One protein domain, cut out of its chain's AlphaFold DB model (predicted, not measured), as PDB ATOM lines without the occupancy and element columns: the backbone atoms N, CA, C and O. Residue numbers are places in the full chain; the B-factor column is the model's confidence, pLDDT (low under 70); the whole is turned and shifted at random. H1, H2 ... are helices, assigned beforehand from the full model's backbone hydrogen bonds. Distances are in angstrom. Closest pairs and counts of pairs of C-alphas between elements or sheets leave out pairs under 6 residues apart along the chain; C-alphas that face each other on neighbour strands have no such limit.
ATOM      1  N   ASP A   2     145.737 170.151 133.976       73.00
ATOM      2  CA  ASP A   2     146.450 170.432 135.231       73.00
ATOM      3  C   ASP A   2     146.332 171.894 135.681       73.00
ATOM      4  O   ASP A   2     146.457 172.191 136.864       73.00
ATOM      5  N   ALA A   3     145.975 172.806 134.769       74.94
ATOM      6  CA  ALA A   3     145.766 174.219 135.092       74.94
ATOM      7  C   ALA A   3     144.523 174.453 135.967       74.94
ATOM      8  O   ALA A   3     144.537 175.305 136.851       74.94
ATOM      9  N   TRP A   4     143.452 173.677 135.757       83.62
ATOM     10  CA  TRP A   4     142.233 173.797 136.561       83.62
ATOM     11  C   TRP A   4     142.458 173.305 137.990       83.62
ATOM     12  O   TRP A   4     142.059 173.966 138.942       83.62
ATOM     13  N   HIS A   5     143.144 172.171 138.148       83.94
ATOM     14  CA  HIS A   5     143.451 171.641 139.472       83.94
ATOM     15  C   HIS A   5     144.456 172.536 140.212       83.94
ATOM     16  O   HIS A   5     144.221 172.863 141.371       83.94
ATOM     17  N   GLY A   6     145.484 173.028 139.504       81.69
ATOM     18  CA  GLY A   6     146.474 173.973 140.029       81.69
ATOM     19  C   GLY A   6     145.883 175.310 140.489       81.69
ATOM     20  O   GLY A   6     146.314 175.865 141.497       81.69
ATOM     21  N   PHE A   7     144.858 175.814 139.795       80.88
ATOM     22  CA  PHE A   7     144.141 177.019 140.212       80.88
ATOM     23  C   PHE A   7     143.417 176.824 141.552       80.88
ATOM     24  O   PHE A   7     143.498 177.686 142.425       80.88
ATOM     25  N   TRP A   8     142.734 175.689 141.737       80.75
ATOM     26  CA  TRP A   8     141.988 175.419 142.969       80.75
ATOM     27  C   TRP A   8     142.892 175.093 144.156       80.75
ATOM     28  O   TRP A   8     142.572 175.506 145.268       80.75
ATOM     29  N   THR A   9     144.030 174.425 143.947       81.31
ATOM     30  CA  THR A   9     145.027 174.236 145.013       81.31
ATOM     31  C   THR A   9     145.647 175.566 145.435       81.31
ATOM     32  O   THR A   9     145.650 175.869 146.626       81.31
ATOM     33  N   TRP A  10     146.045 176.420 144.485       84.75
ATOM     34  CA  TRP A  10     146.548 177.768 144.783       84.75
ATOM     35  C   TRP A  10     145.517 178.648 145.508       84.75
ATOM     36  O   TRP A  10     145.852 179.356 146.462       84.75
ATOM     37  N   ALA A  11     144.253 178.606 145.074       76.69
ATOM     38  CA  ALA A  11     143.180 179.362 145.710       76.69
ATOM     39  C   ALA A  11     142.913 178.857 147.137       76.69
ATOM     40  O   ALA A  11     142.697 179.667 148.032       76.69
ATOM     41  N   ASN A  12     142.971 177.541 147.368       77.31
ATOM     42  CA  ASN A  12     142.781 176.946 148.691       77.31
ATOM     43  C   ASN A  12     143.920 177.298 149.667       77.31
ATOM     44  O   ASN A  12     143.673 177.523 150.848       77.31
ATOM     45  N   GLU A  13     145.156 177.403 149.171       82.19
ATOM     46  CA  GLU A  13     146.310 177.862 149.956       82.19
ATOM     47  C   GLU A  13     146.218 179.358 150.313       82.19
ATOM     48  O   GLU A  13     146.718 179.783 151.354       82.19
ATOM     49  N   ASN A  14     145.512 180.157 149.504       80.38
ATOM     50  CA  ASN A  14     145.310 181.588 149.717       80.38
ATOM     51  C   ASN A  14     143.863 181.901 150.127       80.38
ATOM     52  O   ASN A  14     143.038 182.280 149.296       80.38
ATOM     53  N   GLN A  15     143.561 181.836 151.429       75.12
ATOM     54  CA  GLN A  15     142.206 182.065 151.969       75.12
ATOM     55  C   GLN A  15     141.531 183.351 151.451       75.12
ATOM     56  O   GLN A  15     140.328 183.367 151.172       75.12
ATOM     57  N   LEU A  16     142.298 184.430 151.263       74.44
ATOM     58  CA  LEU A  16     141.789 185.702 150.743       74.44
ATOM     59  C   LEU A  16     141.411 185.593 149.254       74.44
ATOM     60  O   LEU A  16     140.345 186.060 148.852       74.44
ATOM     61  N   ALA A  17     142.220 184.895 148.451       72.56
ATOM     62  CA  ALA A  17     141.939 184.643 147.040       72.56
ATOM     63  C   ALA A  17     140.720 183.723 146.857       72.56
ATOM     64  O   ALA A  17     139.843 184.043 146.056       72.56
ATOM     65  N   ALA A  18     140.597 182.648 147.647       76.75
ATOM     66  CA  ALA A  18     139.405 181.792 147.639       76.75
ATOM     67  C   ALA A  18     138.124 182.573 147.967       76.75
ATOM     68  O   ALA A  18     137.101 182.388 147.306       76.75
ATOM     69  N   THR A  19     138.182 183.484 148.943       77.06
ATOM     70  CA  THR A  19     137.021 184.296 149.340       77.06
ATOM     71  C   THR A  19     136.609 185.271 148.232       77.06
ATOM     72  O   THR A  19     135.423 185.388 147.919       77.06
ATOM     73  N   VAL A  20     137.575 185.934 147.584       78.88
ATOM     74  CA  VAL A  20     137.318 186.866 146.471       78.88
ATOM     75  C   VAL A  20     136.775 186.130 145.243       78.88
ATOM     76  O   VAL A  20     135.768 186.547 144.670       78.88
ATOM     77  N   VAL A  21     137.395 185.010 144.861       80.50
ATOM     78  CA  VAL A  21     136.967 184.199 143.711       80.50
ATOM     79  C   VAL A  21     135.584 183.593 143.959       80.50
ATOM     80  O   VAL A  21     134.713 183.688 143.095       80.50
ATOM     81  N   GLY A  22     135.338 183.042 145.150       79.31
ATOM     82  CA  GLY A  22     134.024 182.528 145.539       79.31
ATOM     83  C   GLY A  22     132.943 183.612 145.510       79.31
ATOM     84  O   GLY A  22     131.858 183.391 144.972       79.31
ATOM     85  N   GLY A  23     133.261 184.815 146.000       81.62
ATOM     86  CA  GLY A  23     132.369 185.972 145.933       81.62
ATOM     87  C   GLY A  23     132.014 186.375 144.499       81.62
ATOM     88  O   GLY A  23     130.842 186.597 144.192       81.62
ATOM     89  N   LEU A  24     132.998 186.412 143.595       82.12
ATOM     90  CA  LEU A  24     132.779 186.728 142.179       82.12
ATOM     91  C   LEU A  24     131.916 185.674 141.472       82.12
ATOM     92  O   LEU A  24     131.019 186.035 140.709       82.12
ATOM     93  N   ILE A  25     132.135 184.388 141.760       86.06
ATOM     94  CA  ILE A  25     131.323 183.291 141.213       86.06
ATOM     95  C   ILE A  25     129.867 183.419 141.676       86.06
ATOM     96  O   ILE A  25     128.949 183.323 140.859       86.06
ATOM     97  N   LEU A  26     129.638 183.698 142.963       83.00
ATOM     98  CA  LEU A  26     128.292 183.900 143.505       83.00
ATOM     99  C   LEU A  26     127.598 185.126 142.897       83.00
ATOM    100  O   LEU A  26     126.409 185.057 142.580       83.00
ATOM    101  N   LEU A  27     128.326 186.225 142.680       81.31
ATOM    102  CA  LEU A  27     127.792 187.412 142.004       81.31
ATOM    103  C   LEU A  27     127.403 187.115 140.553       81.31
ATOM    104  O   LEU A  27     126.318 187.508 140.121       81.31
ATOM    105  N   ALA A  28     128.246 186.390 139.815       81.38
ATOM    106  CA  ALA A  28     127.967 186.000 138.435       81.38
ATOM    107  C   ALA A  28     126.743 185.072 138.338       81.38
ATOM    108  O   ALA A  28     125.864 185.294 137.502       81.38
ATOM    109  N   LEU A  29     126.633 184.086 139.235       82.69
ATOM    110  CA  LEU A  29     125.467 183.202 139.345       82.69
ATOM    111  C   LEU A  29     124.196 183.977 139.698       82.69
ATOM    112  O   LEU A  29     123.170 183.802 139.041       82.69
ATOM    113  N   GLY A  30     124.259 184.869 140.690       78.56
ATOM    114  CA  GLY A  30     123.135 185.727 141.061       78.56
ATOM    115  C   GLY A  30     122.679 186.612 139.900       78.56
ATOM    116  O   GLY A  30     121.480 186.740 139.646       78.56
ATOM    117  N   TRP A  31     123.626 187.161 139.138       82.31
ATOM    118  CA  TRP A  31     123.338 187.970 137.959       82.31
ATOM    119  C   TRP A  31     122.688 187.155 136.833       82.31
ATOM    120  O   TRP A  31     121.644 187.565 136.315       82.31
ATOM    121  N   ALA A  32     123.230 185.980 136.506       82.50
ATOM    122  CA  ALA A  32     122.677 185.087 135.489       82.50
ATOM    123  C   ALA A  32     121.260 184.610 135.857       82.50
ATOM    124  O   ALA A  32     120.331 184.705 135.052       82.50
ATOM    125  N   LEU A  33     121.055 184.188 137.108       79.44
ATOM    126  CA  LEU A  33     119.746 183.756 137.600       79.44
ATOM    127  C   LEU A  33     118.730 184.914 137.650       79.44
ATOM    128  O   LEU A  33     117.534 184.694 137.450       79.44
ATOM    129  N   SER A  34     119.182 186.161 137.845       75.31
ATOM    130  CA  SER A  34     118.314 187.351 137.833       75.31
ATOM    131  C   SER A  34     117.728 187.705 136.454       75.31
ATOM    132  O   SER A  34     116.799 188.519 136.376       75.31
ATOM    133  N   HIS A  35     118.261 187.116 135.377       78.81
ATOM    134  CA  HIS A  35     117.797 187.295 133.995       78.81
ATOM    135  C   HIS A  35     116.866 186.171 133.520       78.81
ATOM    136  O   HIS A  35     116.272 186.283 132.450       78.81
ATOM    137  N   LEU A  36     116.678 185.110 134.314       84.56
ATOM    138  CA  LEU A  36     115.735 184.048 133.975       84.56
ATOM    139  C   LEU A  36     114.289 184.521 134.189       84.56
ATOM    140  O   LEU A  36     113.962 185.004 135.274       84.56
ATOM    141  N   PRO A  37     113.380 184.326 133.220       77.06
ATOM    142  CA  PRO A  37     112.042 184.923 133.252       77.06
ATOM    143  C   PRO A  37     111.166 184.436 134.418       77.06
ATOM    144  O   PRO A  37     110.337 185.193 134.913       77.06
ATOM    145  N   LYS A  38     111.361 183.200 134.900       83.31
ATOM    146  CA  LYS A  38     110.578 182.628 136.015       83.31
ATOM    147  C   LYS A  38     111.178 182.896 137.400       83.31
ATOM    148  O   LYS A  38     110.438 183.021 138.367       83.31
ATOM    149  N   VAL A  39     112.504 182.975 137.503       78.94
ATOM    150  CA  VAL A  39     113.226 183.034 138.793       78.94
ATOM    151  C   VAL A  39     113.733 184.450 139.094       78.94
ATOM    152  O   VAL A  39     113.801 184.870 140.249       78.94
ATOM    153  N   GLY A  40     114.014 185.228 138.049       77.62
ATOM    154  CA  GLY A  40     114.584 186.565 138.130       77.62
ATOM    155  C   GLY A  40     113.797 187.556 138.991       77.62
ATOM    156  O   GLY A  40     114.426 188.241 139.802       77.62
ATOM    157  N   PRO A  41     112.454 187.628 138.913       83.50
ATOM    158  CA  PRO A  41     111.677 188.536 139.758       83.50
ATOM    159  C   PRO A  41     111.853 188.265 141.261       83.50
ATOM    160  O   PRO A  41     111.967 189.207 142.045       83.50
ATOM    161  N   TYR A  42     111.937 186.994 141.665       84.38
ATOM    162  CA  TYR A  42     112.109 186.600 143.067       84.38
ATOM    163  C   TYR A  42     113.518 186.916 143.577       84.38
ATOM    164  O   TYR A  42     113.665 187.449 144.675       84.38
ATOM    165  N   ILE A  43     114.545 186.678 142.755       76.88
ATOM    166  CA  ILE A  43     115.940 186.999 143.092       76.88
ATOM    167  C   ILE A  43     116.143 188.511 143.195       76.88
ATOM    168  O   ILE A  43     116.755 188.984 144.149       76.88
ATOM    169  N   ARG A  44     115.580 189.292 142.264       77.38
ATOM    170  CA  ARG A  44     115.626 190.762 142.333       77.38
ATOM    171  C   ARG A  44     114.951 191.278 143.600       77.38
ATOM    172  O   ARG A  44     115.484 192.179 144.235       77.38
ATOM    173  N   ARG A  45     113.820 190.685 144.001       81.00
ATOM    174  CA  ARG A  45     113.105 191.047 145.235       81.00
ATOM    175  C   ARG A  45     113.874 190.657 146.503       81.00
ATOM    176  O   ARG A  45     113.874 191.417 147.464       81.00
ATOM    177  N   ALA A  46     114.554 189.513 146.498       79.94
ATOM    178  CA  ALA A  46     115.426 189.101 147.596       79.94
ATOM    179  C   ALA A  46     116.654 190.019 147.722       79.94
ATOM    180  O   ALA A  46     116.988 190.452 148.821       79.94
ATOM    181  N   LEU A  47     117.277 190.388 146.597       78.69
ATOM    182  CA  LEU A  47     118.408 191.318 146.561       78.69
ATOM    183  C   LEU A  47     118.017 192.720 147.033       78.69
ATOM    184  O   LEU A  47     118.762 193.320 147.802       78.69
ATOM    185  N   THR A  48     116.856 193.241 146.623       78.50
ATOM    186  CA  THR A  48     116.375 194.547 147.104       78.50
ATOM    187  C   THR A  48     116.013 194.516 148.583       78.50
ATOM    188  O   THR A  48     116.267 195.497 149.277       78.50
ATOM    189  N   TRP A  49     115.478 193.401 149.087       81.94
ATOM    190  CA  TRP A  49     115.209 193.209 150.512       81.94
ATOM    191  C   TRP A  49     116.498 193.139 151.347       81.94
ATOM    192  O   TRP A  49     116.615 193.853 152.340       81.94
ATOM    193  N   LEU A  50     117.510 192.388 150.899       77.44
ATOM    194  CA  LEU A  50     118.851 192.367 151.507       77.44
ATOM    195  C   LEU A  50     119.503 193.758 151.492       77.44
ATOM    196  O   LEU A  50     120.035 194.219 152.501       77.44
ATOM    197  N   TRP A  51     119.387 194.487 150.381       72.50
ATOM    198  CA  TRP A  51     119.815 195.886 150.299       72.50
ATOM    199  C   TRP A  51     119.029 196.811 151.237       72.50
ATOM    200  O   TRP A  51     119.574 197.793 151.746       72.50
ATOM    201  N   ALA A  52     117.760 196.496 151.504       72.94
ATOM    202  CA  ALA A  52     116.919 197.216 152.451       72.94
ATOM    203  C   ALA A  52     117.287 196.946 153.923       72.94
ATOM    204  O   ALA A  52     116.823 197.684 154.796       72.94
ATOM    205  N   TRP A  53     118.162 195.980 154.200       72.00
ATOM    206  CA  TRP A  53     118.748 195.742 155.523       72.00
ATOM    207  C   TRP A  53     120.135 196.368 155.704       72.00
ATOM    208  O   TRP A  53     120.604 196.485 156.832       72.00
ATOM    209  N   HIS A  54     120.774 196.858 154.633       64.62
ATOM    210  CA  HIS A  54     122.024 197.601 154.779       64.62
ATOM    211  C   HIS A  54     121.809 198.886 155.598       64.62
ATOM    212  O   HIS A  54     120.832 199.605 155.337       64.62
TER     213      HIS A  54
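What this domain is: This is residues 2 to 54 of the 261 residues of an uncharacterized protein of Agromyces sp. MMS17-SY077 (UniProt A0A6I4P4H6). Three helices follow one another in an open, flat zigzag, like the letter N: H1 and H3 make the two outer strokes and run roughly the same way, and the longer H2 is the slanting stroke that runs back between them. The helices meet only near their ends, at two corners, and the space between the strokes is empty. The printed part has 53 residues with three named helices, H1, H2 and H3 in that order, and no named strand; the class is all helix. It is only just extended, close to loose, with a radius of gyration of the C-alphas of 15.1 A, and it is only just flat, with spans of 39 by 26 by 8 A.

Where its parts are: H1 is residues 2 to 13, 16.5 A from first to last C-alpha, and begins at C-alpha 2 at (146.450, 170.432, 135.231). H2 is residues 15 to 33, 26.7 A long, and ends at C-alpha 33 at (119.746, 183.756, 137.600). H3 is residues 40 to 53, 20.1 A long, and ends at C-alpha 53 at (118.748, 195.742, 155.523).

How they stand to each other: H1 and H2 only just touch, only at the corner by their link, with 3 pairs of C-alphas within 8 A; the closest C-alphas are those of Ala 11 and Ala 18, 4.9 A apart. Their lines stand at a steep tilt of 64 degrees, and they run opposite ways. H2, with residues 30 to 33 alone, only just touches H3, with 3 pairs of C-alphas within 8 A; the closest are those of Leu 33 and Gly 40, 5.9 A apart. These two stand at a steep tilt of 50 degrees, opposite ways. H1 and H3 are apart. In H1, H2 and H3 every O i to N i+4 pair is within hydrogen-bond range.

The domain as a whole: The two C-alphas farthest apart are those of Asp 2 and Ala 52, at 43.4 A. The link from H1 to H2 is tight, and the link from H2 to H3 is short. The printed part has no cut. Its mean pLDDT is 79.1, and residue 54 is under 70.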